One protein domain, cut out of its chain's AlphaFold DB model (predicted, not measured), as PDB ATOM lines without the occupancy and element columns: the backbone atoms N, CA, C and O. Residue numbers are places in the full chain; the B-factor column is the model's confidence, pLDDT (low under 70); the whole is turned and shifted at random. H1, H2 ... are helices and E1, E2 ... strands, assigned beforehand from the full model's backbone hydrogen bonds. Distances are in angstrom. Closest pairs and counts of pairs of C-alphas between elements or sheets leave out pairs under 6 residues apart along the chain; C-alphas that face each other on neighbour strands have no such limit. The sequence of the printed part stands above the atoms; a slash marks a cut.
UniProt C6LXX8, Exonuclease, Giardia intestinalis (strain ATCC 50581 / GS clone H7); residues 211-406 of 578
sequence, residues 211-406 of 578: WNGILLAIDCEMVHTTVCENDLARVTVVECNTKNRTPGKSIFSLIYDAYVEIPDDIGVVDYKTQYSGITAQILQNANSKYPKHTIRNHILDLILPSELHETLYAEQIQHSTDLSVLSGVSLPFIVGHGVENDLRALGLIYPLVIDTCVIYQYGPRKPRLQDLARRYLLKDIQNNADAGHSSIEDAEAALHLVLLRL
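What this domain is: This is residues 211 to 406 of the 578 residues of the protein "Exonuclease" of Giardia intestinalis (strain ATCC 50581 / GS clone H7) (UniProt C6LXX8). The long strands E1, E2 and E3, side by side, run through the middle of the domain in a strongly twisted sheet, with the longest helix, H9, slantwise over one face and H3 and H6 on the opposite side. H8 packs on H9. The printed part has 196 residues with nine named helices and seven named strands; along the chain come E1 to E4, then H1 and H2, E5, H3 to H5, E6, H6, E7 and last H7 to H9; the class is mixed, helices and strands, and the sheet is branched, E1 having E2 and E4 as antiparallel neighbours and E6 as a parallel one. The whole is compact, with a radius of gyration of the C-alphas of 17.1 A, and spans 45 by 44 by 39 A.

How they stand to each other: E1, residues 214 to 225, and E2, residues 231 to 241, form a hairpin, with N 217 and O 238 within hydrogen-bond range at 2.8 A. E3, residues 252 to 261, forms a hairpin with E2, N 237 to O 256 being 2.8 A; E1, E2 and E3 are a meander, each the antiparallel neighbour of the one before. E4, residues 268 to 270, is antiparallel to E1, N 224 to O 270 being 2.8 A, in a Greek key, the meander plus a fourth strand beside its first. H1, residues 273 to 276, only grazes the sheet. H2, residues 280 to 285, has a height over the sheet of 8.3 A. E5, residues 289 to 291, is parallel to E3, N 261 to O 290 being 2.8 A. H3, residues 292 to 303, is on the opposite face from H2. H4, residues 306 to 312, and H5, residues 323 to 328, are not on the sheet. E6, residues 333 to 336, is parallel to E1, N 335 to O 216 being 2.8 A. H6, residues 340 to 346, is on the sheet, its closest C-alphas to E1 being those of Asp 342 and Cys 220, 5.4 A apart; along the chain it comes after E6 and before E7, residues 353 to 355, and the three form a strand-helix-strand unit, two parallel neighbour strands with a helix between them in the chain, whose crossover is right-handed, with N 354 and O 334 within hydrogen-bond range at 2.8 A. H7, residues 356 to 359, is not on the sheet. H8, residues 369 to 377, touches H9, residues 391 to 405, at a steep tilt of 46 degrees, closest at the C-alphas of Ala 373 and Ala 397, 6.4 A. H9 is on the same face as H2, at a height of 7.3 A. Every O i to N i+4 pair is within hydrogen-bond range in H2, H3, H6, H8 and H9; H4 has 0 of 3 and H5 0 of 2, against 3 of 4 and 2 of 3 for O i to N i+3, and H1 and H7 are too short for an i+4 pair.

Where its parts are: E1 runs 34.3 A from C-alpha 214 at (-46.298, -15.361, -29.087). E2 is 30.1 A long, E3 27.0 A and H3 16.7 A. H9 runs 21.2 A to C-alpha 405 at (-52.576, -4.848, -19.509).

The domain as a whole: The farthest C-alphas, of Pro 247 and Asp 265, are 50.2 A apart. The printed part has no cut, and the link from H8 to H9 is long, with 13 residues. Mean pLDDT of the printed part is 78.8; 45 residues are under 70, among them 307 to 329.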
ATOM      1  N   TRP A 211     -46.532  -8.955 -35.146       83.69
ATOM      2  CA  TRP A 211     -46.481  -9.887 -34.026       83.69
ATOM      3  C   TRP A 211     -47.274 -11.173 -34.305       83.69
ATOM      4  O   TRP A 211     -48.487 -11.182 -34.533       83.69
ATOM      5  N   ASN A 212     -46.591 -12.315 -34.227       78.44
ATOM      6  CA  ASN A 212     -47.194 -13.624 -34.474       78.44
ATOM      7  C   ASN A 212     -48.145 -14.110 -33.361       78.44
ATOM      8  O   ASN A 212     -48.769 -15.157 -33.546       78.44
ATOM      9  N   GLY A 213     -48.319 -13.372 -32.261       80.19
ATOM     10  CA  GLY A 213     -49.173 -13.755 -31.133       80.19
ATOM     11  C   GLY A 213     -48.454 -14.503 -30.003       80.19
ATOM     12  O   GLY A 213     -49.135 -14.944 -29.072       80.19
ATOM     13  N   ILE A 214     -47.126 -14.659 -30.077       84.88
ATOM     14  CA  ILE A 214     -46.298 -15.361 -29.087       84.88
ATOM     15  C   ILE A 214     -45.612 -14.369 -28.132       84.88
ATOM     16  O   ILE A 214     -44.941 -13.433 -28.568       84.88
ATOM     17  N   LEU A 215     -45.754 -14.587 -26.823       90.06
ATOM     18  CA  LEU A 215     -44.918 -13.968 -25.784       90.06
ATOM     19  C   LEU A 215     -44.057 -15.056 -25.142       90.06
ATOM     20  O   LEU A 215     -44.554 -16.156 -24.918       90.06
ATOM     21  N   LEU A 216     -42.812 -14.751 -24.791       94.94
ATOM     22  CA  LEU A 216     -41.931 -15.660 -24.057       94.94
ATOM     23  C   LEU A 216     -41.620 -15.046 -22.695       94.94
ATOM     24  O   LEU A 216     -40.915 -14.045 -22.622       94.94
ATOM     25  N   ALA A 217     -42.147 -15.604 -21.608       96.12
ATOM     26  CA  ALA A 217     -41.722 -15.174 -20.284       96.12
ATOM     27  C   ALA A 217     -40.439 -15.877 -19.878       96.12
ATOM     28  O   ALA A 217     -40.390 -17.103 -19.911       96.12
ATOM     29  N   ILE A 218     -39.439 -15.092 -19.485       95.38
ATOM     30  CA  ILE A 218     -38.177 -15.576 -18.935       95.38
ATOM     31  C   ILE A 218     -38.117 -15.169 -17.470       95.38
ATOM     32  O   ILE A 218     -38.363 -14.011 -17.130       95.38
ATOM     33  N   ASP A 219     -37.750 -16.130 -16.637       96.69
ATOM     34  CA  ASP A 219     -37.390 -15.923 -15.243       96.69
ATOM     35  C   ASP A 219     -36.144 -16.778 -14.943       96.69
ATOM     36  O   ASP A 219     -35.962 -17.863 -15.514       96.69
ATOM     37  N   CYS A 220     -35.211 -16.237 -14.160       93.56
ATOM     38  CA  CYS A 220     -33.924 -16.866 -13.884       93.56
ATOM     39  C   CYS A 220     -33.623 -16.868 -12.385       93.56
ATOM     40  O   CYS A 220     -33.531 -15.822 -11.748       93.56
ATOM     41  N   GLU A 221     -33.334 -18.049 -11.843       94.94
ATOM     42  CA  GLU A 221     -32.912 -18.182 -10.451       94.94
ATOM     43  C   GLU A 221     -31.394 -18.027 -10.350       94.94
ATOM     44  O   GLU A 221     -30.639 -18.618 -11.135       94.94
ATOM     45  N   MET A 222     -30.934 -17.262  -9.355       90.25
ATOM     46  CA  MET A 222     -29.513 -16.964  -9.160       90.25
ATOM     47  C   MET A 222     -28.973 -17.391  -7.792       90.25
ATOM     48  O   MET A 222     -29.642 -17.270  -6.764       90.25
ATOM     49  N   VAL A 223     -27.708 -17.817  -7.773       90.00
ATOM     50  CA  VAL A 223     -26.958 -18.226  -6.574       90.00
ATOM     51  C   VAL A 223     -25.680 -17.411  -6.413       90.00
ATOM     52  O   VAL A 223     -25.121 -16.873  -7.368       90.00
ATOM     53  N   HIS A 224     -25.168 -17.354  -5.188       86.00
ATOM     54  CA  HIS A 224     -23.886 -16.740  -4.897       86.00
ATOM     55  C   HIS A 224     -22.750 -17.736  -5.077       86.00
ATOM     56  O   HIS A 224     -22.474 -18.516  -4.176       86.00
ATOM     57  N   THR A 225     -22.051 -17.675  -6.210       79.56
ATOM     58  CA  THR A 225     -20.776 -18.384  -6.428       79.56
ATOM     59  C   THR A 225     -19.567 -17.562  -5.978       79.56
ATOM     60  O   THR A 225     -19.632 -16.332  -5.891       79.56
ATOM     61  N   THR A 226     -18.423 -18.217  -5.750       69.44
ATOM     62  CA  THR A 226     -17.135 -17.558  -5.455       69.44
ATOM     63  C   THR A 226     -16.766 -16.493  -6.494       69.44
ATOM     64  O   THR A 226     -16.003 -15.573  -6.172       69.44
ATOM     65  N   VAL A 227     -17.323 -16.575  -7.709       64.56
ATOM     66  CA  VAL A 227     -17.052 -15.669  -8.832       64.56
ATOM     67  C   VAL A 227     -18.195 -14.693  -9.166       64.56
ATOM     68  O   VAL A 227     -17.859 -13.549  -9.459       64.56
ATOM     69  N   CYS A 228     -19.497 -15.025  -9.016       68.06
ATOM     70  CA  CYS A 228     -20.598 -14.197  -9.570       68.06
ATOM     71  C   CYS A 228     -21.846 -13.829  -8.691       68.06
ATOM     72  O   CYS A 228     -22.553 -12.909  -9.054       68.06
ATOM     73  N   GLU A 229     -22.053 -14.254  -7.430       75.31
ATOM     74  CA  GLU A 229     -23.064 -13.659  -6.470       75.31
ATOM     75  C   GLU A 229     -24.557 -13.703  -6.861       75.31
ATOM     76  O   GLU A 229     -25.359 -14.267  -6.123       75.31
ATOM     77  N   ASN A 230     -24.957 -13.032  -7.935       72.81
ATOM     78  CA  ASN A 230     -26.183 -13.306  -8.668       72.81
ATOM     79  C   ASN A 230     -25.784 -14.099  -9.925       72.81
ATOM     80  O   ASN A 230     -26.044 -13.669 -11.046       72.81
ATOM     81  N   ASP A 231     -25.080 -15.214  -9.721       78.00
ATOM     82  CA  ASP A 231     -24.692 -16.119 -10.797       78.00
ATOM     83  C   ASP A 231     -25.892 -16.942 -11.229       78.00
ATOM     84  O   ASP A 231     -26.732 -17.296 -10.402       78.00
ATOM     85  N   LEU A 232     -25.966 -17.270 -12.510       85.19
ATOM     86  CA  LEU A 232     -27.089 -18.015 -13.052       85.19
ATOM     87  C   LEU A 232     -27.088 -19.444 -12.488       85.19
ATOM     88  O   LEU A 232     -26.051 -20.105 -12.478       85.19
ATOM     89  N   ALA A 233     -28.246 -19.930 -12.038       92.75
ATOM     90  CA  ALA A 233     -28.401 -21.281 -11.494       92.75
ATOM     91  C   ALA A 233     -29.538 -22.074 -12.142       92.75
ATOM     92  O   ALA A 233     -29.430 -23.295 -12.265       92.75
ATOM     93  N   ARG A 234     -30.599 -21.395 -12.589       95.56
ATOM     94  CA  ARG A 234     -31.693 -21.975 -13.377       95.56
ATOM     95  C   ARG A 234     -32.255 -20.933 -14.337       95.56
ATOM     96  O   ARG A 234     -32.259 -19.749 -14.015       95.56
ATOM     97  N   VAL A 235     -32.747 -21.385 -15.484       96.12
ATOM     98  CA  VAL A 235     -33.505 -20.582 -16.448       96.12
ATOM     99  C   VAL A 235     -34.793 -21.311 -16.775       96.12
ATOM    100  O   VAL A 235     -34.762 -22.478 -17.170       96.12
ATOM    101  N   THR A 236     -35.910 -20.604 -16.668       97.12
ATOM    102  CA  THR A 236     -37.229 -21.082 -17.067       97.12
ATOM    103  C   THR A 236     -37.779 -20.170 -18.166       97.12
ATOM    104  O   THR A 236     -37.730 -18.945 -18.048       97.12
ATOM    105  N   VAL A 237     -38.320 -20.763 -19.238       97.56
ATOM    106  CA  VAL A 237     -39.045 -20.040 -20.293       97.56
ATOM    107  C   VAL A 237     -40.433 -20.633 -20.504       97.56
ATOM    108  O   VAL A 237     -40.585 -21.814 -20.836       97.56
ATOM    109  N   VAL A 238     -41.450 -19.786 -20.354       95.12
ATOM    110  CA  VAL A 238     -42.859 -20.118 -20.585       95.12
ATOM    111  C   VAL A 238     -43.359 -19.374 -21.823       95.12
ATOM    112  O   VAL A 238     -43.405 -18.145 -21.848       95.12
ATOM    113  N   GLU A 239     -43.760 -20.114 -22.853       93.31
ATOM    114  CA  GLU A 239     -44.448 -19.565 -24.022       93.31
ATOM    115  C   GLU A 239     -45.901 -19.241 -23.668       93.31
ATOM    116  O   GLU A 239     -46.612 -20.094 -23.142       93.31
ATOM    117  N   CYS A 240     -46.379 -18.051 -24.034       87.75
ATOM    118  CA  CYS A 240     -47.797 -17.772 -24.206       87.75
ATOM    119  C   CYS A 240     -48.151 -17.661 -25.687       87.75
ATOM    120  O   CYS A 240     -47.695 -16.744 -26.369       87.75
ATOM    121  N   ASN A 241     -49.046 -18.528 -26.158       84.00
ATOM    122  CA  ASN A 241     -49.574 -18.476 -27.516       84.00
ATOM    123  C   ASN A 241     -51.010 -17.928 -27.518       84.00
ATOM    124  O   ASN A 241     -51.979 -18.653 -27.288       84.00
ATOM    125  N   THR A 242     -51.165 -16.636 -27.810       74.69
ATOM    126  CA  THR A 242     -52.470 -15.943 -27.741       74.69
ATOM    127  C   THR A 242     -53.441 -16.303 -28.878       74.69
ATOM    128  O   THR A 242     -54.647 -16.034 -28.785       74.69
ATOM    129  N   LYS A 243     -52.936 -16.948 -29.942       71.50
ATOM    130  CA  LYS A 243     -53.734 -17.503 -31.046       71.50
ATOM    131  C   LYS A 243     -54.296 -18.889 -30.717       71.50
ATOM    132  O   LYS A 243     -55.353 -19.250 -31.232       71.50
ATOM    133  N   ASN A 244     -53.639 -19.646 -29.838       64.56
ATOM    134  CA  ASN A 244     -54.046 -20.996 -29.458       64.56
ATOM    135  C   ASN A 244     -55.228 -20.983 -28.470       64.56
ATOM    136  O   ASN A 244     -55.076 -21.167 -27.266       64.56
ATOM    137  N   ARG A 245     -56.434 -20.737 -28.991       60.66
ATOM    138  CA  ARG A 245     -57.676 -20.597 -28.206       60.66
ATOM    139  C   ARG A 245     -58.468 -21.901 -28.039       60.66
ATOM    140  O   ARG A 245     -59.675 -21.844 -27.808       60.66
ATOM    141  N   THR A 246     -57.838 -23.070 -28.181       57.28
ATOM    142  CA  THR A 246     -58.524 -24.365 -28.024       57.28
ATOM    143  C   THR A 246     -59.115 -24.489 -26.610       57.28
ATOM    144  O   THR A 246     -58.351 -24.488 -25.641       57.28
ATOM    145  N   PRO A 247     -60.448 -24.615 -26.450       56.06
ATOM    146  CA  PRO A 247     -61.068 -24.687 -25.131       56.06
ATOM    147  C   PRO A 247     -60.504 -25.842 -24.297       56.06
ATOM    148  O   PRO A 247     -60.452 -26.980 -24.757       56.06
ATOM    149  N   GLY A 248     -60.082 -25.546 -23.066       60.41
ATOM    150  CA  GLY A 248     -59.523 -26.532 -22.134       60.41
ATOM    151  C   GLY A 248     -58.017 -26.793 -22.265       60.41
ATOM    152  O   GLY A 248     -57.465 -27.458 -21.392       60.41
ATOM    153  N   LYS A 249     -57.329 -26.252 -23.280       61.81
ATOM    154  CA  LYS A 249     -55.858 -26.255 -23.336       61.81
ATOM    155  C   LYS A 249     -55.312 -24.977 -22.689       61.81
ATOM    156  O   LYS A 249     -55.888 -23.904 -22.862       61.81
ATOM    157  N   SER A 250     -54.211 -25.086 -21.944       73.44
ATOM    158  CA  SER A 250     -53.506 -23.903 -21.437       73.44
ATOM    159  C   SER A 250     -52.985 -23.063 -22.606       73.44
ATOM    160  O   SER A 250     -52.442 -23.611 -23.567       73.44
ATOM    161  N   ILE A 251     -53.122 -21.739 -22.500       76.31
ATOM    162  CA  ILE A 251     -52.456 -20.786 -23.402       76.31
ATOM    163  C   ILE A 251     -50.967 -20.626 -23.072       76.31
ATOM    164  O   ILE A 251     -50.255 -19.970 -23.828       76.31
ATOM    165  N   PHE A 252     -50.522 -21.194 -21.945       86.44
ATOM    166  CA  PHE A 252     -49.134 -21.233 -21.504       86.44
ATOM    167  C   PHE A 252     -48.539 -22.632 -21.678       86.44
ATOM    168  O   PHE A 252     -49.192 -23.631 -21.361       86.44
ATOM    169  N   SER A 253     -47.291 -22.690 -22.135       89.25
ATOM    170  CA  SER A 253     -46.497 -23.910 -22.244       89.25
ATOM    171  C   SER A 253     -45.102 -23.662 -21.690       89.25
ATOM    172  O   SER A 253     -44.423 -22.737 -22.123       89.25
ATOM    173  N   LEU A 254     -44.639 -24.513 -20.777       94.12
ATOM    174  CA  LEU A 254     -43.223 -24.563 -20.423       94.12
ATOM    175  C   LEU A 254     -42.450 -25.072 -21.649       94.12
ATOM    176  O   LEU A 254     -42.694 -26.196 -22.088       94.12
ATOM    177  N   ILE A 255     -41.583 -24.239 -22.225       95.06
ATOM    178  CA  ILE A 255     -40.783 -24.595 -23.413       95.06
ATOM    179  C   ILE A 255     -39.302 -24.789 -23.090       95.06
ATOM    180  O   ILE A 255     -38.595 -25.455 -23.843       95.06
ATOM    181  N   TYR A 256     -38.836 -24.251 -21.962       96.94
ATOM    182  CA  TYR A 256     -37.471 -24.423 -21.487       96.94
ATOM    183  C   TYR A 256     -37.435 -24.434 -19.960       96.94
ATOM    184  O   TYR A 256     -38.041 -23.577 -19.318       96.94
ATOM    185  N   ASP A 257     -36.709 -25.383 -19.381       96.25
ATOM    186  CA  ASP A 257     -36.374 -25.398 -17.959       96.25
ATOM    187  C   ASP A 257     -35.045 -26.133 -17.778       96.25
ATOM    188  O   ASP A 257     -34.954 -27.339 -18.029       96.25
ATOM    189  N   ALA A 258     -33.997 -25.400 -17.407       96.75
ATOM    190  CA  ALA A 258     -32.657 -25.955 -17.267       96.75
ATOM    191  C   ALA A 258     -31.887 -25.322 -16.109       96.75
ATOM    192  O   ALA A 258     -32.029 -24.138 -15.810       96.75
ATOM    193  N   TYR A 259     -31.029 -26.127 -15.492       96.69
ATOM    194  CA  TYR A 259     -30.109 -25.726 -14.437       96.69
ATOM    195  C   TYR A 259     -28.711 -25.483 -15.003       96.69
ATOM    196  O   TYR A 259     -28.281 -26.143 -15.950       96.69
ATOM    197  N   VAL A 260     -27.977 -24.555 -14.399       91.31
ATOM    198  CA  VAL A 260     -26.598 -24.265 -14.797       91.31
ATOM    199  C   VAL A 260     -25.656 -25.331 -14.250       91.31
ATOM    200  O   VAL A 260     -25.666 -25.680 -13.066       91.31
ATOM    201  N   GLU A 261     -24.795 -25.830 -15.126       90.81
ATOM    202  CA  GLU A 261     -23.590 -26.541 -14.742       90.81
ATOM    203  C   GLU A 261     -22.553 -25.542 -14.231       90.81
ATOM    204  O   GLU A 261     -21.947 -24.794 -14.998       90.81
ATOM    205  N   ILE A 262     -22.410 -25.507 -12.906       84.19
ATOM    206  CA  ILE A 262     -21.376 -24.739 -12.217       84.19
ATOM    207  C   ILE A 262     -20.074 -25.558 -12.284       84.19
ATOM    208  O   ILE A 262     -20.092 -26.700 -11.818       84.19
ATOM    209  N   PRO A 263     -18.982 -25.015 -12.857       80.50
ATOM    210  CA  PRO A 263     -17.681 -25.683 -12.926       80.50
ATOM    211  C   PRO A 263     -17.110 -26.073 -11.556       80.50
ATOM    212  O   PRO A 263     -17.327 -25.371 -10.569       80.50
ATOM    213  N   ASP A 264     -16.327 -27.155 -11.507       81.94
ATOM    214  CA  ASP A 264     -15.756 -27.697 -10.261       81.94
ATOM    215  C   ASP A 264     -14.797 -26.725  -9.540       81.94
ATOM    216  O   ASP A 264     -14.635 -26.807  -8.322       81.94
ATOM    217  N   ASP A 265     -14.178 -25.781 -10.260       79.38
ATOM    218  CA  ASP A 265     -13.337 -24.715  -9.697       79.38
ATOM    219  C   ASP A 265     -14.146 -23.539  -9.107       79.38
ATOM    220  O   ASP A 265     -13.588 -22.646  -8.460       79.38
ATOM    221  N   ILE A 266     -15.474 -23.538  -9.276       76.50
ATOM    222  CA  ILE A 266     -16.382 -22.479  -8.827       76.50
ATOM    223  C   ILE A 266     -17.293 -22.997  -7.704       76.50
ATOM    224  O   ILE A 266     -18.366 -23.558  -7.913       76.50
ATOM    225  N   GLY A 267     -16.896 -22.739  -6.457       83.81
ATOM    226  CA  GLY A 267     -17.729 -23.042  -5.291       83.81
ATOM    227  C   GLY A 267     -18.997 -22.176  -5.201       83.81
ATOM    228  O   GLY A 267     -18.963 -20.968  -5.451       83.81
ATOM    229  N   VAL A 268     -20.112 -22.762  -4.752       91.50
ATOM    230  CA  VAL A 268     -21.298 -22.000  -4.315       91.50
ATOM    231  C   VAL A 268     -21.121 -21.580  -2.852       91.50
ATOM    232  O   VAL A 268     -20.944 -22.415  -1.971       91.50
ATOM    233  N   VAL A 269     -21.169 -20.274  -2.601       92.69
ATOM    234  CA  VAL A 269     -21.049 -19.625  -1.285       92.69
ATOM    235  C   VAL A 269     -22.402 -19.544  -0.571       92.69
ATOM    236  O   VAL A 269     -22.477 -19.786   0.631       92.69
ATOM    237  N   ASP A 270     -23.471 -19.200  -1.294       92.50
ATOM    238  CA  ASP A 270     -24.843 -19.140  -0.772       92.50
ATOM    239  C   ASP A 270     -25.845 -19.438  -1.898       92.50
ATOM    240  O   ASP A 270     -25.878 -18.751  -2.917       92.50
ATOM    241  N   TYR A 271     -26.683 -20.457  -1.715       92.75
ATOM    242  CA  TYR A 271     -27.701 -20.842  -2.695       92.75
ATOM    243  C   TYR A 271     -28.887 -19.872  -2.760       92.75
ATOM    244  O   TYR A 271     -29.691 -19.977  -3.679       92.75
ATOM    245  N   LYS A 272     -29.030 -18.942  -1.804       91.50
ATOM    246  CA  LYS A 272     -30.152 -17.990  -1.722       91.50
ATOM    247  C   LYS A 272     -31.532 -18.664  -1.704       91.50
ATOM    248  O   LYS A 272     -32.511 -18.032  -2.086       91.50
ATOM    249  N   THR A 273     -31.630 -19.907  -1.220       91.25
ATOM    250  CA  THR A 273     -32.789 -20.812  -1.380       91.25
ATOM    251  C   THR A 273     -34.147 -20.169  -1.087       91.25
ATOM    252  O   THR A 273     -35.071 -20.360  -1.863       91.25
ATOM    253  N   GLN A 274     -34.264 -19.340  -0.041       87.38
ATOM    254  CA  GLN A 274     -35.502 -18.608   0.299       87.38
ATOM    255  C   GLN A 274     -36.053 -17.713  -0.835       87.38
ATOM    256  O   GLN A 274     -37.225 -17.354  -0.814       87.38
ATOM    257  N   TYR A 275     -35.197 -17.322  -1.783       86.50
ATOM    258  CA  TYR A 275     -35.527 -16.536  -2.971       86.50
ATOM    259  C   TYR A 275     -35.417 -17.370  -4.246       86.50
ATOM    260  O   TYR A 275     -36.261 -17.224  -5.106       86.50
ATOM    261  N   SER A 276     -34.401 -18.231  -4.357       88.75
ATOM    262  CA  SER A 276     -34.058 -18.917  -5.610       88.75
ATOM    263  C   SER A 276     -34.728 -20.285  -5.808       88.75
ATOM    264  O   SER A 276     -34.648 -20.876  -6.880       88.75
ATOM    265  N   GLY A 277     -35.236 -20.894  -4.731       90.62
ATOM    266  CA  GLY A 277     -35.627 -22.312  -4.706       90.62
ATOM    267  C   GLY A 277     -34.480 -23.311  -4.925       90.62
ATOM    268  O   GLY A 277     -34.682 -24.522  -4.837       90.62
ATOM    269  N   ILE A 278     -33.253 -22.841  -5.170       92.56
ATOM    270  CA  ILE A 278     -32.102 -23.692  -5.467       92.56
ATOM    271  C   ILE A 278     -31.499 -24.242  -4.174       92.56
ATOM    272  O   ILE A 278     -31.318 -23.530  -3.185       92.56
ATOM    273  N   THR A 279     -31.112 -25.517  -4.197       92.69
ATOM    274  CA  THR A 279     -30.296 -26.162  -3.159       92.69
ATOM    275  C   THR A 279     -29.137 -26.928  -3.797       92.69
ATOM    276  O   THR A 279     -29.173 -27.245  -4.988       92.69
ATOM    277  N   ALA A 280     -28.129 -27.290  -2.996       92.00
ATOM    278  CA  ALA A 280     -27.035 -28.161  -3.433       92.00
ATOM    279  C   ALA A 280     -27.546 -29.472  -4.058       92.00
ATOM    280  O   ALA A 280     -27.083 -29.875  -5.120       92.00
ATOM    281  N   GLN A 281     -28.549 -30.094  -3.430       91.38
ATOM    282  CA  GLN A 281     -29.153 -31.348  -3.887       91.38
ATOM    283  C   GLN A 281     -29.897 -31.177  -5.216       91.38
ATOM    284  O   GLN A 281     -29.819 -32.054  -6.070       91.38
ATOM    285  N   ILE A 282     -30.577 -30.043  -5.423       91.12
ATOM    286  CA  ILE A 282     -31.249 -29.737  -6.694       91.12
ATOM    287  C   ILE A 282     -30.216 -29.562  -7.818       91.12
ATOM    288  O   ILE A 282     -30.358 -30.203  -8.853       91.12
ATOM    289  N   LEU A 283     -29.137 -28.790  -7.616       89.12
ATOM    290  CA  LEU A 283     -28.093 -28.630  -8.646       89.12
ATOM    291  C   LEU A 283     -27.276 -29.904  -8.912       89.12
ATOM    292  O   LEU A 283     -26.692 -30.039  -9.987       89.12
ATOM    293  N   GLN A 284     -27.190 -30.823  -7.949       88.06
ATOM    294  CA  GLN A 284     -26.528 -32.119  -8.130       88.06
ATOM    295  C   GLN A 284     -27.408 -33.116  -8.892       88.06
ATOM    296  O   GLN A 284     -26.901 -33.824  -9.755       88.06
ATOM    297  N   ASN A 285     -28.714 -33.139  -8.611       90.81
ATOM    298  CA  ASN A 285     -29.653 -34.133  -9.144       90.81
ATOM    299  C   ASN A 285     -30.478 -33.634 -10.351       90.81
ATOM    300  O   ASN A 285     -31.409 -34.314 -10.781       90.81
ATOM    301  N   ALA A 286     -30.195 -32.439 -10.874       90.38
ATOM    302  CA  ALA A 286     -30.896 -31.874 -12.024       90.38
ATOM    303  C   ALA A 286     -30.588 -32.650 -13.319       90.38
ATOM    304  O   ALA A 286     -29.442 -32.702 -13.757       90.38
ATOM    305  N   ASN A 287     -31.628 -33.188 -13.965       85.81
ATOM    306  CA  ASN A 287     -31.502 -33.923 -15.232       85.81
ATOM    307  C   ASN A 287     -31.174 -33.002 -16.424       85.81
ATOM    308  O   ASN A 287     -30.349 -33.344 -17.266       85.81
ATOM    309  N   SER A 288     -31.824 -31.836 -16.498       91.56
ATOM    310  CA  SER A 288     -31.594 -30.821 -17.536       91.56
ATOM    311  C   SER A 288     -30.556 -29.824 -17.034       91.56
ATOM    312  O   SER A 288     -30.915 -28.783 -16.479       91.56
ATOM    313  N   LYS A 289     -29.272 -30.166 -17.156       94.19
ATOM    314  CA  LYS A 289     -28.158 -29.367 -16.639       94.19
ATOM    315  C   LYS A 289     -27.116 -29.136 -17.731       94.19
ATOM    316  O   LYS A 289     -26.687 -30.096 -18.363       94.19
ATOM    317  N   TYR A 290     -26.738 -27.877 -17.961       92.06
ATOM    318  CA  TYR A 290     -25.835 -27.492 -19.054       92.06
ATOM    319  C   TYR A 290     -24.932 -26.308 -18.676       92.06
ATOM    320  O   TYR A 290     -25.337 -25.468 -17.864       92.06
ATOM    321  N   PRO A 291     -23.753 -26.153 -19.305       84.38
ATOM    322  CA  PRO A 291     -22.914 -24.973 -19.132       84.38
ATOM    323  C   PRO A 291     -23.642 -23.663 -19.474       84.38
ATOM    324  O   PRO A 291     -24.445 -23.595 -20.407       84.38
ATOM    325  N   LYS A 292     -23.294 -22.578 -18.767       79.31
ATOM    326  CA  LYS A 292     -23.892 -21.231 -18.917       79.31
ATOM    327  C   LYS A 292     -23.924 -20.727 -20.373       79.31
ATOM    328  O   LYS A 292     -24.893 -20.090 -20.780       79.31
ATOM    329  N   HIS A 293     -22.901 -21.042 -21.174       75.94
ATOM    330  CA  HIS A 293     -22.842 -20.681 -22.597       75.94
ATOM    331  C   HIS A 293     -23.813 -21.506 -23.464       75.94
ATOM    332  O   HIS A 293     -24.441 -20.965 -24.366       75.94
ATOM    333  N   THR A 294     -23.990 -22.796 -23.172       82.69
ATOM    334  CA  THR A 294     -24.934 -23.673 -23.878       82.69
ATOM    335  C   THR A 294     -26.370 -23.224 -23.624       82.69
ATOM    336  O   THR A 294     -27.163 -23.116 -24.553       82.69
ATOM    337  N   ILE A 295     -26.678 -22.860 -22.372       83.31
ATOM    338  CA  ILE A 295     -27.975 -22.284 -21.997       83.31
ATOM    339  C   ILE A 295     -28.228 -20.978 -22.752       83.31
ATOM    340  O   ILE A 295     -29.289 -20.828 -23.349       83.31
ATOM    341  N   ARG A 296     -27.246 -20.066 -22.802       79.12
ATOM    342  CA  ARG A 296     -27.338 -18.830 -23.596       79.12
ATOM    343  C   ARG A 296     -27.702 -19.108 -25.056       79.12
ATOM    344  O   ARG A 296     -28.601 -18.450 -25.569       79.12
ATOM    345  N   ASN A 297     -27.047 -20.077 -25.694       79.69
ATOM    346  CA  ASN A 297     -27.314 -20.425 -27.089       79.69
ATOM    347  C   ASN A 297     -28.734 -20.981 -27.266       79.69
ATOM    348  O   ASN A 297     -29.455 -20.504 -28.133       79.69
ATOM    349  N   HIS A 298     -29.190 -21.876 -26.379       89.38
ATOM    350  CA  HIS A 298     -30.575 -22.361 -26.414       89.38
ATOM    351  C   HIS A 298     -31.598 -21.221 -26.241       89.38
ATOM    352  O   HIS A 298     -32.651 -21.240 -26.869       89.38
ATOM    353  N   ILE A 299     -31.310 -20.212 -25.408       86.12
ATOM    354  CA  ILE A 299     -32.170 -19.025 -25.284       86.12
ATOM    355  C   ILE A 299     -32.115 -18.159 -26.552       86.12
ATOM    356  O   ILE A 299     -33.156 -17.652 -26.965       86.12
ATOM    357  N   LEU A 300     -30.953 -18.023 -27.201       81.62
ATOM    358  CA  LEU A 300     -30.827 -17.346 -28.497       81.62
ATOM    359  C   LEU A 300     -31.652 -18.044 -29.590       81.62
ATOM    360  O   LEU A 300     -32.396 -17.358 -30.280       81.62
ATOM    361  N   ASP A 301     -31.608 -19.377 -29.690       87.31
ATOM    362  CA  ASP A 301     -32.437 -20.169 -30.620       87.31
ATOM    363  C   ASP A 301     -33.951 -19.947 -30.419       87.31
ATOM    364  O   ASP A 301     -34.729 -20.038 -31.368       87.31
ATOM    365  N   LEU A 302     -34.390 -19.638 -29.190       88.56
ATOM    366  CA  LEU A 302     -35.798 -19.351 -28.883       88.56
ATOM    367  C   LEU A 302     -36.228 -17.918 -29.232       88.56
ATOM    368  O   LEU A 302     -37.409 -17.693 -29.501       88.56
ATOM    369  N   ILE A 303     -35.311 -16.944 -29.187       83.06
ATOM    370  CA  ILE A 303     -35.630 -15.513 -29.355       83.06
ATOM    371  C   ILE A 303     -35.173 -14.926 -30.698       83.06
ATOM    372  O   ILE A 303     -35.593 -13.822 -31.043       83.06
ATOM    373  N   LEU A 304     -34.334 -15.640 -31.454       76.56
ATOM    374  CA  LEU A 304     -33.767 -15.203 -32.729       76.56
ATOM    375  C   LEU A 304     -33.538 -16.356 -33.726       76.56
ATOM    376  O   LEU A 304     -33.078 -17.427 -33.331       76.56
ATOM    377  N   PRO A 305     -33.702 -16.092 -35.038       70.75
ATOM    378  CA  PRO A 305     -33.081 -16.889 -36.097       70.75
ATOM    379  C   PRO A 305     -31.559 -16.984 -35.918       70.75
ATOM    380  O   PRO A 305     -30.918 -15.997 -35.539       70.75
ATOM    381  N   SER A 306     -30.976 -18.143 -36.231       70.25
ATOM    382  CA  SER A 306     -29.544 -18.426 -36.050       70.25
ATOM    383  C   SER A 306     -28.632 -17.447 -36.803       70.25
ATOM    384  O   SER A 306     -27.550 -17.117 -36.326       70.25
ATOM    385  N   GLU A 307     -29.094 -16.904 -37.932       65.75
ATOM    386  CA  GLU A 307     -28.393 -15.893 -38.737       65.75
ATOM    387  C   GLU A 307     -28.201 -14.552 -38.006       65.75
ATOM    388  O   GLU A 307     -27.378 -13.737 -38.417       65.75
ATOM    389  N   LEU A 308     -28.960 -14.308 -36.933       64.44
ATOM    390  CA  LEU A 308     -28.927 -13.075 -36.141       64.44
ATOM    391  C   LEU A 308     -28.290 -13.270 -34.757       64.44
ATOM    392  O   LEU A 308     -28.212 -12.319 -33.980       64.44
ATOM    393  N   HIS A 309     -27.814 -14.473 -34.419       64.12
ATOM    394  CA  HIS A 309     -27.256 -14.762 -33.090       64.12
ATOM    395  C   HIS A 309     -26.052 -13.884 -32.753       64.12
ATOM    396  O   HIS A 309     -26.008 -13.310 -31.666       64.12
ATOM    397  N   GLU A 310     -25.123 -13.707 -33.701       59.59
ATOM    398  CA  GLU A 310     -23.933 -12.852 -33.540       59.59
ATOM    399  C   GLU A 310     -24.293 -11.408 -33.142       59.59
ATOM    400  O   GLU A 310     -23.530 -10.728 -32.460       59.59
ATOM    401  N   THR A 311     -25.503 -10.958 -33.491       55.31
ATOM    402  CA  THR A 311     -25.976  -9.584 -33.294       55.31
ATOM    403  C   THR A 311     -26.262  -9.214 -31.831       55.31
ATOM    404  O   THR A 311     -26.250  -8.031 -31.503       55.31
ATOM    405  N   LEU A 312     -26.537 -10.183 -30.944       52.97
ATOM    406  CA  LEU A 312     -26.966  -9.912 -29.557       52.97
ATOM    407  C   LEU A 312     -25.973 -10.355 -28.470       52.97
ATOM    408  O   LEU A 312     -26.281 -10.245 -27.275       52.97
ATOM    409  N   TYR A 313     -24.772 -10.813 -28.839       50.81
ATOM    410  CA  TYR A 313     -23.722 -11.082 -27.855       50.81
ATOM    411  C   TYR A 313     -23.195  -9.773 -27.266       50.81
ATOM    412  O   TYR A 313     -22.531  -8.987 -27.941       50.81
ATOM    413  N   ALA A 314     -23.417  -9.581 -25.965       42.38
ATOM    414  CA  ALA A 314     -23.043  -8.375 -25.220       42.38
ATOM    415  C   ALA A 314     -21.529  -8.052 -25.206       42.38
ATOM    416  O   ALA A 314     -21.135  -7.006 -24.694       42.38
ATOM    417  N   GLU A 315     -20.686  -8.939 -25.739       36.31
ATOM    418  CA  GLU A 315     -19.228  -8.785 -25.818       36.31
ATOM    419  C   GLU A 315     -18.714  -8.462 -27.233       36.31
ATOM    420  O   GLU A 315     -17.533  -8.157 -27.378       36.31
ATOM    421  N   GLN A 316     -19.564  -8.534 -28.268       37.28
ATOM    422  CA  GLN A 316     -19.137  -8.481 -29.677       37.28
ATOM    423  C   GLN A 316     -20.010  -7.624 -30.603       37.28
ATOM    424  O   GLN A 316     -19.783  -7.645 -31.811       37.28
ATOM    425  N   ILE A 317     -20.963  -6.835 -30.090       38.75
ATOM    426  CA  ILE A 317     -21.669  -5.861 -30.938       38.75
ATOM    427  C   ILE A 317     -20.617  -4.911 -31.530       38.75
ATOM    428  O   ILE A 317     -20.008  -4.113 -30.822       38.75
ATOM    429  N   GLN A 318     -20.362  -5.039 -32.830       36.03
ATOM    430  CA  GLN A 318     -19.497  -4.135 -33.577       36.03
ATOM    431  C   GLN A 318     -20.309  -2.936 -34.070       36.03
ATOM    432  O   GLN A 318     -21.540  -2.955 -34.129       36.03
ATOM    433  N   HIS A 319     -19.606  -1.860 -34.413       38.81
ATOM    434  CA  HIS A 319     -20.212  -0.634 -34.923       38.81
ATOM    435  C   HIS A 319     -21.103  -0.927 -36.150       38.81
ATOM    436  O   HIS A 319     -20.716  -1.668 -37.051       38.81
ATOM    437  N   SER A 320     -22.282  -0.297 -36.206       41.59
ATOM    438  CA  SER A 320     -23.266  -0.384 -37.304       41.59
ATOM    439  C   SER A 320     -23.949  -1.741 -37.566       41.59
ATOM    440  O   SER A 320     -24.047  -2.188 -38.708       41.59
ATOM    441  N   THR A 321     -24.575  -2.357 -36.558       46.06
ATOM    442  CA  THR A 321     -25.656  -3.310 -36.865       46.06
ATOM    443  C   THR A 321     -26.812  -2.578 -37.556       46.06
ATOM    444  O   THR A 321     -27.473  -1.726 -36.951       46.06
ATOM    445  N   ASP A 322     -27.124  -2.919 -38.806       50.72
ATOM    446  CA  ASP A 322     -28.354  -2.431 -39.426       50.72
ATOM    447  C   ASP A 322     -29.559  -3.295 -39.031       50.72
ATOM    448  O   ASP A 322     -29.850  -4.331 -39.625       50.72
ATOM    449  N   LEU A 323     -30.305  -2.827 -38.030       51.94
ATOM    450  CA  LEU A 323     -31.551  -3.459 -37.592       51.94
ATOM    451  C   LEU A 323     -32.704  -3.345 -38.610       51.94
ATOM    452  O   LEU A 323     -33.799  -3.831 -38.324       51.94
ATOM    453  N   SER A 324     -32.498  -2.746 -39.794       55.91
ATOM    454  CA  SER A 324     -33.485  -2.781 -40.886       55.91
ATOM    455  C   SER A 324     -33.918  -4.215 -41.221       55.91
ATOM    456  O   SER A 324     -35.115  -4.444 -41.421       55.91
ATOM    457  N   VAL A 325     -32.982  -5.173 -41.144       58.19
ATOM    458  CA  VAL A 325     -33.171  -6.622 -41.343       58.19
ATOM    459  C   VAL A 325     -34.302  -7.187 -40.474       58.19
ATOM    460  O   VAL A 325     -35.038  -8.066 -40.916       58.19
ATOM    461  N   LEU A 326     -34.517  -6.639 -39.272       57.94
ATOM    462  CA  LEU A 326     -35.589  -7.088 -38.377       57.94
ATOM    463  C   LEU A 326     -36.996  -6.719 -38.874       57.94
ATOM    464  O   LEU A 326     -37.966  -7.336 -38.449       57.94
ATOM    465  N   SER A 327     -37.141  -5.747 -39.783       58.97
ATOM    466  CA  SER A 327     -38.457  -5.203 -40.172       58.97
ATOM    467  C   SER A 327     -39.380  -6.219 -40.865       58.97
ATOM    468  O   SER A 327     -40.585  -5.980 -40.934       58.97
ATOM    469  N   GLY A 328     -38.837  -7.335 -41.370       61.75
ATOM    470  CA  GLY A 328     -39.593  -8.442 -41.972       61.75
ATOM    471  C   GLY A 328     -39.662  -9.723 -41.127       61.75
ATOM    472  O   GLY A 328     -40.232 -10.709 -41.588       61.75
ATOM    473  N   VAL A 329     -39.080  -9.742 -39.922       65.00
ATOM    474  CA  VAL A 329     -38.951 -10.947 -39.080       65.00
ATOM    475  C   VAL A 329     -39.912 -10.867 -37.893       65.00
ATOM    476  O   VAL A 329     -40.033  -9.827 -37.254       65.00
ATOM    477  N   SER A 330     -40.595 -11.967 -37.556       72.44
ATOM    478  CA  SER A 330     -41.510 -11.986 -36.406       72.44
ATOM    479  C   SER A 330     -40.766 -12.269 -35.092       72.44
ATOM    480  O   SER A 330     -40.634 -13.411 -34.656       72.44
ATOM    481  N   LEU A 331     -40.301 -11.177 -34.483       77.44
ATOM    482  CA  LEU A 331     -39.868 -11.011 -33.089       77.44
ATOM    483  C   LEU A 331     -40.756 -11.663 -31.993       77.44
ATOM    484  O   LEU A 331     -41.848 -11.125 -31.786       77.44
ATOM    485  N   PRO A 332     -40.381 -12.709 -31.222       82.62
ATOM    486  CA  PRO A 332     -41.038 -12.944 -29.932       82.62
ATOM    487  C   PRO A 332     -40.765 -11.788 -28.953       82.62
ATOM    488  O   PRO A 332     -39.656 -11.254 -28.886       82.62
ATOM    489  N   PHE A 333     -41.760 -11.415 -28.146       87.81
ATOM    490  CA  PHE A 333     -41.584 -10.429 -27.073       87.81
ATOM    491  C   PHE A 333     -41.243 -11.143 -25.762       87.81
ATOM    492  O   PHE A 333     -41.990 -12.026 -25.333       87.81
ATOM    493  N   ILE A 334     -40.148 -10.741 -25.114       91.44
ATOM    494  CA  ILE A 334     -39.762 -11.257 -23.797       91.44
ATOM    495  C   ILE A 334     -40.590 -10.563 -22.712       91.44
ATOM    496  O   ILE A 334     -40.687  -9.337 -22.674       91.44
ATOM    497  N   VAL A 335     -41.154 -11.345 -21.799       93.88
ATOM    498  CA  VAL A 335     -41.917 -10.891 -20.628       93.88
ATOM    499  C   VAL A 335     -41.200 -11.330 -19.346       93.88
ATOM    500  O   VAL A 335     -40.498 -12.332 -19.340       93.88
ATOM    501  N   GLY A 336     -41.378 -10.602 -18.243       94.81
ATOM    502  CA  GLY A 336     -40.920 -11.054 -16.924       94.81
ATOM    503  C   GLY A 336     -41.027  -9.967 -15.856       94.81
ATOM    504  O   GLY A 336     -41.838  -9.040 -15.986       94.81
ATOM    505  N   HIS A 337     -40.228 -10.062 -14.792       90.19
ATOM    506  CA  HIS A 337     -40.266  -9.123 -13.667       90.19
ATOM    507  C   HIS A 337     -38.866  -8.729 -13.182       90.19
ATOM    508  O   HIS A 337     -38.267  -9.390 -12.346       90.19
ATOM    509  N   GLY A 338     -38.354  -7.597 -13.664       84.50
ATOM    510  CA  GLY A 338     -36.962  -7.201 -13.442       84.50
ATOM    511  C   GLY A 338     -35.977  -7.794 -14.455       84.50
ATOM    512  O   GLY A 338     -34.780  -7.756 -14.177       84.50
ATOM    513  N   VAL A 339     -36.485  -8.226 -15.623       82.81
ATOM    514  CA  VAL A 339     -35.857  -8.961 -16.757       82.81
ATOM    515  C   VAL A 339     -34.423  -8.548 -17.110       82.81
ATOM    516  O   VAL A 339     -33.640  -9.305 -17.673       82.81
ATOM    517  N   GLU A 340     -34.050  -7.312 -16.801       74.06
ATOM    518  CA  GLU A 340     -32.682  -6.823 -16.945       74.06
ATOM    519  C   GLU A 340     -31.650  -7.621 -16.122       74.06
ATOM    520  O   GLU A 340     -30.499  -7.739 -16.538       74.06
ATOM    521  N   ASN A 341     -32.032  -8.157 -14.959       72.50
ATOM    522  CA  ASN A 341     -31.151  -8.991 -14.138       72.50
ATOM    523  C   ASN A 341     -30.963 -10.379 -14.757       72.50
ATOM    524  O   ASN A 341     -29.839 -10.867 -14.814       72.50
ATOM    525  N   ASP A 342     -32.042 -10.959 -15.272       81.25
ATOM    526  CA  ASP A 342     -32.097 -12.254 -15.947       81.25
ATOM    527  C   ASP A 342     -31.250 -12.235 -17.223       81.25
ATOM    528  O   ASP A 342     -30.317 -13.024 -17.379       81.25
ATOM    529  N   LEU A 343     -31.476 -11.239 -18.087       73.88
ATOM    530  CA  LEU A 343     -30.684 -11.021 -19.298       73.88
ATOM    531  C   LEU A 343     -29.205 -10.748 -18.980       73.88
ATOM    532  O   LEU A 343     -28.329 -11.259 -19.676       73.88
ATOM    533  N   ARG A 344     -28.896 -10.020 -17.894       67.50
ATOM    534  CA  ARG A 344     -27.511  -9.828 -17.427       67.50
ATOM    535  C   ARG A 344     -26.872 -11.141 -16.963       67.50
ATOM    536  O   ARG A 344     -25.722 -11.382 -17.313       67.50
ATOM    537  N   ALA A 345     -27.586 -11.978 -16.211       68.19
ATOM    538  CA  ALA A 345     -27.087 -13.276 -15.750       68.19
ATOM    539  C   ALA A 345     -26.880 -14.261 -16.918       68.19
ATOM    540  O   ALA A 345     -25.912 -15.025 -16.920       68.19
ATOM    541  N   LEU A 346     -27.732 -14.188 -17.945       66.94
ATOM    542  CA  LEU A 346     -27.567 -14.885 -19.224       66.94
ATOM    543  C   LEU A 346     -26.403 -14.324 -20.063       66.94
ATOM    544  O   LEU A 346     -25.770 -15.072 -20.808       66.94
ATOM    545  N   GLY A 347     -26.074 -13.036 -19.938       62.22
ATOM    546  CA  GLY A 347     -25.106 -12.340 -20.798       62.22
ATOM    547  C   GLY A 347     -25.687 -11.949 -22.161       62.22
ATOM    548  O   GLY A 347     -24.982 -11.999 -23.166       62.22
ATOM    549  N   LEU A 348     -26.977 -11.606 -22.195       63.72
ATOM    550  CA  LEU A 348     -27.738 -11.247 -23.390       63.72
ATOM    551  C   LEU A 348     -28.224  -9.795 -23.326       63.72
ATOM    552  O   LEU A 348     -28.551  -9.272 -22.259       63.72
ATOM    553  N   ILE A 349     -28.350  -9.162 -24.490       64.44
ATOM    554  CA  ILE A 349     -29.087  -7.907 -24.660       64.44
ATOM    555  C   ILE A 349     -30.255  -8.208 -25.594       64.44
ATOM    556  O   ILE A 349     -30.036  -8.657 -26.708       64.44
ATOM    557  N   TYR A 350     -31.493  -7.964 -25.155       71.69
ATOM    558  CA  TYR A 350     -32.679  -8.122 -25.999       71.69
ATOM    559  C   TYR A 350     -33.541  -6.850 -25.967       71.69
ATOM    560  O   TYR A 350     -33.751  -6.300 -24.878       71.69
ATOM    561  N   PRO A 351     -34.033  -6.358 -27.120       66.62
ATOM    562  CA  PRO A 351     -34.766  -5.098 -27.168       66.62
ATOM    563  C   PRO A 351     -36.278  -5.224 -26.956       66.62
ATOM    564  O   PRO A 351     -36.873  -4.321 -26.372       66.62
ATOM    565  N   LEU A 352     -36.912  -6.318 -27.401       77.44
ATOM    566  CA  LEU A 352     -38.370  -6.489 -27.326       77.44
ATOM    567  C   LEU A 352     -38.793  -7.028 -25.954       77.44
ATOM    568  O   LEU A 352     -39.300  -8.141 -25.837       77.44
ATOM    569  N   VAL A 353     -38.532  -6.253 -24.901       82.44
ATOM    570  CA  VAL A 353     -38.781  -6.645 -23.507       82.44
ATOM    571  C   VAL A 353     -39.952  -5.862 -22.914       82.44
ATOM    572  O   VAL A 353     -40.003  -4.635 -22.985       82.44
ATOM    573  N   ILE A 354     -40.862  -6.583 -22.260       85.94
ATOM    574  CA  ILE A 354     -42.003  -6.058 -21.512       85.94
ATOM    575  C   ILE A 354     -41.840  -6.463 -20.041       85.94
ATOM    576  O   ILE A 354     -42.209  -7.559 -19.618       85.94
ATOM    577  N   ASP A 355     -41.276  -5.558 -19.243       86.94
ATOM    578  CA  ASP A 355     -41.008  -5.803 -17.824       86.94
ATOM    579  C   ASP A 355     -42.192  -5.374 -16.939       86.94
ATOM    580  O   ASP A 355     -42.548  -4.192 -16.858       86.94
ATOM    581  N   THR A 356     -42.778  -6.327 -16.210       85.94
ATOM    582  CA  THR A 356     -43.900  -6.065 -15.298       85.94
ATOM    583  C   THR A 356     -43.545  -5.138 -14.133       85.94
ATOM    584  O   THR A 356     -44.425  -4.404 -13.676       85.94
ATOM    585  N   CYS A 357     -42.273  -5.084 -13.697       84.62
ATOM    586  CA  CYS A 357     -41.799  -4.048 -12.771       84.62
ATOM    587  C   CYS A 357     -42.089  -2.660 -13.344       84.62
ATOM    588  O   CYS A 357     -42.643  -1.814 -12.649       84.62
ATOM    589  N   VAL A 358     -41.721  -2.434 -14.608       78.69
ATOM    590  CA  VAL A 358     -41.786  -1.127 -15.270       78.69
ATOM    591  C   VAL A 358     -43.221  -0.753 -15.627       78.69
ATOM    592  O   VAL A 358     -43.665   0.360 -15.325       78.69
ATOM    593  N   ILE A 359     -43.993  -1.665 -16.228       77.38
ATOM    594  CA  ILE A 359     -45.348  -1.322 -16.688       77.38
ATOM    595  C   ILE A 359     -46.288  -0.994 -15.514       77.38
ATOM    596  O   ILE A 359     -47.083  -0.064 -15.653       77.38
ATOM    597  N   TYR A 360     -46.112  -1.635 -14.349       74.31
ATOM    598  CA  TYR A 360     -46.880  -1.385 -13.116       74.31
ATOM    599  C   TYR A 360     -46.174  -0.482 -12.081       74.31
ATOM    600  O   TYR A 360     -46.674  -0.330 -10.961       74.31
ATOM    601  N   GLN A 361     -45.036   0.143 -12.403       75.44
ATOM    602  CA  GLN A 361     -44.377   1.069 -11.476       75.44
ATOM    603  C   GLN A 361     -45.172   2.375 -11.326       75.44
ATOM    604  O   GLN A 361     -45.237   3.201 -12.237       75.44
ATOM    605  N   TYR A 362     -45.717   2.589 -10.126       67.81
ATOM    606  CA  TYR A 362     -46.335   3.846  -9.703       67.81
ATOM    607  C   TYR A 362     -45.438   4.538  -8.662       67.81
ATOM    608  O   TYR A 362     -45.461   4.208  -7.475       67.81
ATOM    609  N   GLY A 363     -44.639   5.510  -9.110       59.50
ATOM    610  CA  GLY A 363     -43.711   6.277  -8.267       59.50
ATOM    611  C   GLY A 363     -42.276   5.714  -8.227       59.50
ATOM    612  O   GLY A 363     -41.888   4.941  -9.098       59.50
ATOM    613  N   PRO A 364     -41.447   6.100  -7.236       56.78
ATOM    614  CA  PRO A 364     -39.989   5.900  -7.257       56.78
ATOM    615  C   PRO A 364     -39.517   4.518  -6.761       56.78
ATOM    616  O   PRO A 364     -38.395   4.383  -6.271       56.78
ATOM    617  N   ARG A 365     -40.375   3.490  -6.785       64.38
ATOM    618  CA  ARG A 365     -40.002   2.116  -6.413       64.38
ATOM    619  C   ARG A 365     -40.572   1.122  -7.405       64.38
ATOM    620  O   ARG A 365     -41.772   1.156  -7.662       64.38
ATOM    621  N   LYS A 366     -39.725   0.187  -7.843       76.12
ATOM    622  CA  LYS A 366     -40.167  -1.039  -8.505       76.12
ATOM    623  C   LYS A 366     -41.126  -1.797  -7.556       76.12
ATOM    624  O   LYS A 366     -40.783  -1.951  -6.375       76.12
ATOM    625  N   PRO A 367     -42.333  -2.188  -8.003       80.56
ATOM    626  CA  PRO A 367     -43.234  -3.046  -7.234       80.56
ATOM    627  C   PRO A 367     -42.661  -4.469  -7.146       80.56
ATOM    628  O   PRO A 367     -41.812  -4.830  -7.953       80.56
ATOM    629  N   ARG A 368     -43.124  -5.286  -6.194       89.94
ATOM    630  CA  ARG A 368     -42.785  -6.722  -6.137       89.94
ATOM    631  C   ARG A 368     -43.782  -7.534  -6.953       89.94
ATOM    632  O   ARG A 368     -44.972  -7.220  -6.910       89.94
ATOM    633  N   LEU A 369     -43.340  -8.620  -7.590       92.19
ATOM    634  CA  LEU A 369     -44.228  -9.511  -8.343       92.19
ATOM    635  C   LEU A 369     -45.354 -10.055  -7.463       92.19
ATOM    636  O   LEU A 369     -46.513  -9.953  -7.849       92.19
ATOM    637  N   GLN A 370     -45.046 -10.496  -6.237       90.31
ATOM    638  CA  GLN A 370     -46.053 -10.931  -5.262       90.31
ATOM    639  C   GLN A 370     -47.125  -9.863  -4.977       90.31
ATOM    640  O   GLN A 370     -48.309 -10.185  -4.898       90.31
ATOM    641  N   ASP A 371     -46.742  -8.586  -4.854       87.00
ATOM    642  CA  ASP A 371     -47.700  -7.498  -4.618       87.00
ATOM    643  C   ASP A 371     -48.574  -7.242  -5.858       87.00
ATOM    644  O   ASP A 371     -49.761  -6.940  -5.723       87.00
ATOM    645  N   LEU A 372     -48.013  -7.386  -7.066       83.12
ATOM    646  CA  LEU A 372     -48.760  -7.277  -8.321       83.12
ATOM    647  C   LEU A 372     -49.713  -8.463  -8.519       83.12
ATOM    648  O   LEU A 372     -50.897  -8.249  -8.774       83.12
ATOM    649  N   ALA A 373     -49.239  -9.695  -8.347       81.12
ATOM    650  CA  ALA A 373     -50.036 -10.911  -8.465       81.12
ATOM    651  C   ALA A 373     -51.199 -10.915  -7.462       81.12
ATOM    652  O   ALA A 373     -52.355 -11.078  -7.859       81.12
ATOM    653  N   ARG A 374     -50.938 -10.587  -6.191       78.44
ATOM    654  CA  ARG A 374     -51.975 -10.436  -5.160       78.44
ATOM    655  C   ARG A 374     -52.992  -9.348  -5.506       78.44
ATOM    656  O   ARG A 374     -54.182  -9.530  -5.271       78.44
ATOM    657  N   ARG A 375     -52.553  -8.210  -6.057       77.00
ATOM    658  CA  ARG A 375     -53.425  -7.055  -6.343       77.00
ATOM    659  C   ARG A 375     -54.252  -7.196  -7.622       77.00
ATOM    660  O   ARG A 375     -55.393  -6.736  -7.644       77.00
ATOM    661  N   TYR A 376     -53.668  -7.745  -8.683       72.88
ATOM    662  CA  TYR A 376     -54.243  -7.738 -10.031       72.88
ATOM    663  C   TYR A 376     -54.724  -9.118 -10.494       72.88
ATOM    664  O   TYR A 376     -55.696  -9.177 -11.245       72.88
ATOM    665  N   LEU A 377     -54.091 -10.203 -10.032       74.81
ATOM    666  CA  LEU A 377     -54.456 -11.586 -10.377       74.81
ATOM    667  C   LEU A 377     -55.211 -12.311  -9.249       74.81
ATOM    668  O   LEU A 377     -55.829 -13.341  -9.496       74.81
ATOM    669  N   LEU A 378     -55.159 -11.779  -8.020       71.75
ATOM    670  CA  LEU A 378     -55.609 -12.435  -6.782       71.75
ATOM    671  C   LEU A 378     -54.919 -13.776  -6.500       71.75
ATOM    672  O   LEU A 378     -55.487 -14.649  -5.845       71.75
ATOM    673  N   LYS A 379     -53.689 -13.931  -6.995       74.31
ATOM    674  CA  LYS A 379     -52.847 -15.097  -6.741       74.31
ATOM    675  C   LYS A 379     -51.813 -14.720  -5.685       74.31
ATOM    676  O   LYS A 379     -50.996 -13.828  -5.911       74.31
ATOM    677  N   ASP A 380     -51.854 -15.387  -4.537       81.12
ATOM    678  CA  ASP A 380     -50.746 -15.367  -3.585       81.12
ATOM    679  C   ASP A 380     -49.664 -16.323  -4.103       81.12
ATOM    680  O   ASP A 380     -49.821 -17.538  -4.015       81.12
ATOM    681  N   ILE A 381     -48.597 -15.756  -4.660       82.88
ATOM    682  CA  ILE A 381     -47.397 -16.456  -5.150       82.88
ATOM    683  C   ILE A 381     -46.244 -16.318  -4.148       82.88
ATOM    684  O   ILE A 381     -46.314 -15.478  -3.245       82.88
ATOM    685  N   GLN A 382     -45.161 -17.083  -4.319       84.56
ATOM    686  CA  GLN A 382     -43.934 -16.945  -3.505       84.56
ATOM    687  C   GLN A 382     -44.182 -17.121  -1.982       84.56
ATOM    688  O   GLN A 382     -43.536 -16.488  -1.146       84.56
ATOM    689  N   ASN A 383     -45.160 -17.946  -1.587       77.50
ATOM    690  CA  ASN A 383     -45.537 -18.116  -0.170       77.50
ATOM    691  C   ASN A 383     -44.628 -19.083   0.607       77.50
ATOM    692  O   ASN A 383     -44.717 -19.150   1.834       77.50
ATOM    693  N   ASN A 384     -43.815 -19.884  -0.084       74.75
ATOM    694  CA  ASN A 384     -43.148 -21.045   0.497       74.75
ATOM    695  C   ASN A 384     -41.696 -20.729   0.887       74.75
ATOM    696  O   ASN A 384     -40.758 -21.119   0.201       74.75
ATOM    697  N   ALA A 385     -41.515 -20.005   1.995       65.56
ATOM    698  CA  ALA A 385     -40.207 -19.495   2.426       65.56
ATOM    699  C   ALA A 385     -39.112 -20.573   2.577       65.56
ATOM    700  O   ALA A 385     -37.938 -20.271   2.364       65.56
ATOM    701  N   ASP A 386     -39.488 -21.812   2.911       65.94
ATOM    702  CA  ASP A 386     -38.553 -22.927   3.111       65.94
ATOM    703  C   ASP A 386     -38.175 -23.638   1.797       65.94
ATOM    704  O   ASP A 386     -37.092 -24.214   1.698       65.94
ATOM    705  N   ALA A 387     -39.049 -23.595   0.783       72.62
ATOM    706  CA  ALA A 387     -38.810 -24.192  -0.536       72.62
ATOM    707  C   ALA A 387     -38.326 -23.181  -1.589       72.62
ATOM    708  O   ALA A 387     -37.897 -23.594  -2.662       72.62
ATOM    709  N   GLY A 388     -38.399 -21.881  -1.286       80.75
ATOM    710  CA  GLY A 388     -38.068 -20.792  -2.198       80.75
ATOM    711  C   GLY A 388     -39.180 -20.431  -3.177       80.75
ATOM    712  O   GLY A 388     -40.339 -20.835  -3.030       80.75
ATOM    713  N   HIS A 389     -38.827 -19.609  -4.164       84.25
ATOM    714  CA  HIS A 389     -39.736 -19.243  -5.242       84.25
ATOM    715  C   HIS A 389     -39.802 -20.349  -6.305       84.25
ATOM    716  O   HIS A 389     -39.066 -21.336  -6.271       84.25
ATOM    717  N   SER A 390     -40.746 -20.202  -7.229       88.88
ATOM    718  CA  SER A 390     -40.887 -21.086  -8.379       88.88
ATOM    719  C   SER A 390     -40.861 -20.229  -9.632       88.88
ATOM    720  O   SER A 390     -41.875 -19.635  -9.991       88.88
ATOM    721  N   SER A 391     -39.714 -20.216 -10.308       90.62
ATOM    722  CA  SER A 391     -39.503 -19.527 -11.586       90.62
ATOM    723  C   SER A 391     -40.629 -19.739 -12.618       90.62
ATOM    724  O   SER A 391     -41.039 -18.809 -13.308       90.62
ATOM    725  N   ILE A 392     -41.250 -20.930 -12.656       91.12
ATOM    726  CA  ILE A 392     -42.426 -21.214 -13.508       91.12
ATOM    727  C   ILE A 392     -43.661 -20.407 -13.062       91.12
ATOM    728  O   ILE A 392     -44.360 -19.834 -13.896       91.12
ATOM    729  N   GLU A 393     -43.942 -20.345 -11.755       90.69
ATOM    730  CA  GLU A 393     -45.062 -19.557 -11.216       90.69
ATOM    731  C   GLU A 393     -44.860 -18.053 -11.441       90.69
ATOM    732  O   GLU A 393     -45.828 -17.350 -11.749       90.69
ATOM    733  N   ASP A 394     -43.623 -17.579 -11.309       92.50
ATOM    734  CA  ASP A 394     -43.271 -16.172 -11.476       92.50
ATOM    735  C   ASP A 394     -43.318 -15.751 -12.961       92.50
ATOM    736  O   ASP A 394     -43.933 -14.730 -13.292       92.50
ATOM    737  N   ALA A 395     -42.825 -16.591 -13.881       92.81
ATOM    738  CA  ALA A 395     -42.971 -16.405 -15.327       92.81
ATOM    739  C   ALA A 395     -44.452 -16.370 -15.773       92.81
ATOM    740  O   ALA A 395     -44.869 -15.452 -16.489       92.81
ATOM    741  N   GLU A 396     -45.287 -17.311 -15.310       89.56
ATOM    742  CA  GLU A 396     -46.734 -17.309 -15.589       89.56
ATOM    743  C   GLU A 396     -47.449 -16.081 -14.999       89.56
ATOM    744  O   GLU A 396     -48.320 -15.487 -15.645       89.56
ATOM    745  N   ALA A 397     -47.086 -15.664 -13.781       87.25
ATOM    746  CA  ALA A 397     -47.637 -14.462 -13.163       87.25
ATOM    747  C   ALA A 397     -47.282 -13.203 -13.973       87.25
ATOM    748  O   ALA A 397     -48.138 -12.331 -14.157       87.25
ATOM    749  N   ALA A 398     -46.062 -13.123 -14.511       92.06
ATOM    750  CA  ALA A 398     -45.656 -12.030 -15.385       92.06
ATOM    751  C   ALA A 398     -46.456 -12.006 -16.704       92.06
ATOM    752  O   ALA A 398     -46.952 -10.944 -17.092       92.06
ATOM    753  N   LEU A 399     -46.675 -13.162 -17.348       88.19
ATOM    754  CA  LEU A 399     -47.530 -13.274 -18.543       88.19
ATOM    755  C   LEU A 399     -48.959 -12.813 -18.266       88.19
ATOM    756  O   LEU A 399     -49.500 -11.996 -19.009       88.19
ATOM    757  N   HIS A 400     -49.570 -13.293 -17.182       83.06
ATOM    758  CA  HIS A 400     -50.918 -12.884 -16.797       83.06
ATOM    759  C   HIS A 400     -51.035 -11.366 -16.580       83.06
ATOM    760  O   HIS A 400     -52.025 -10.767 -17.000       83.06
ATOM    761  N   LEU A 401     -50.029 -10.734 -15.965       83.06
ATOM    762  CA  LEU A 401     -49.979  -9.282 -15.775       83.06
ATOM    763  C   LEU A 401     -49.855  -8.519 -17.108       83.06
ATOM    764  O   LEU A 401     -50.518  -7.500 -17.288       83.06
ATOM    765  N   VAL A 402     -49.069  -9.012 -18.072       85.19
ATOM    766  CA  VAL A 402     -48.975  -8.395 -19.411       85.19
ATOM    767  C   VAL A 402     -50.266  -8.582 -20.212       85.19
ATOM    768  O   VAL A 402     -50.793  -7.611 -20.751       85.19
ATOM    769  N   LEU A 403     -50.837  -9.790 -20.237       81.38
ATOM    770  CA  LEU A 403     -52.105 -10.072 -20.922       81.38
ATOM    771  C   LEU A 403     -53.275  -9.259 -20.353       81.38
ATOM    772  O   LEU A 403     -54.132  -8.816 -21.114       81.38
ATOM    773  N   LEU A 404     -53.298  -9.032 -19.035       75.50
ATOM    774  CA  LEU A 404     -54.262  -8.143 -18.385       75.50
ATOM    775  C   LEU A 404     -54.101  -6.690 -18.862       75.50
ATOM    776  O   LEU A 404     -55.097  -6.000 -19.065       75.50
ATOM    777  N   ARG A 405     -52.862  -6.219 -19.054       75.81
ATOM    778  CA  ARG A 405     -52.576  -4.848 -19.509       75.81
ATOM    779  C   ARG A 405     -52.856  -4.626 -21.000       75.81
ATOM    780  O   ARG A 405     -53.177  -3.504 -21.377       75.81
ATOM    781  N   LEU A 406     -52.770  -5.681 -21.809       70.88
ATOM    782  CA  LEU A 406     -53.150  -5.702 -23.228       70.88
ATOM    783  C   LEU A 406     -54.656  -5.974 -23.451       70.88
ATOM    784  O   LEU A 406     -55.082  -6.109 -24.592       70.88
TER     785      LEU A 406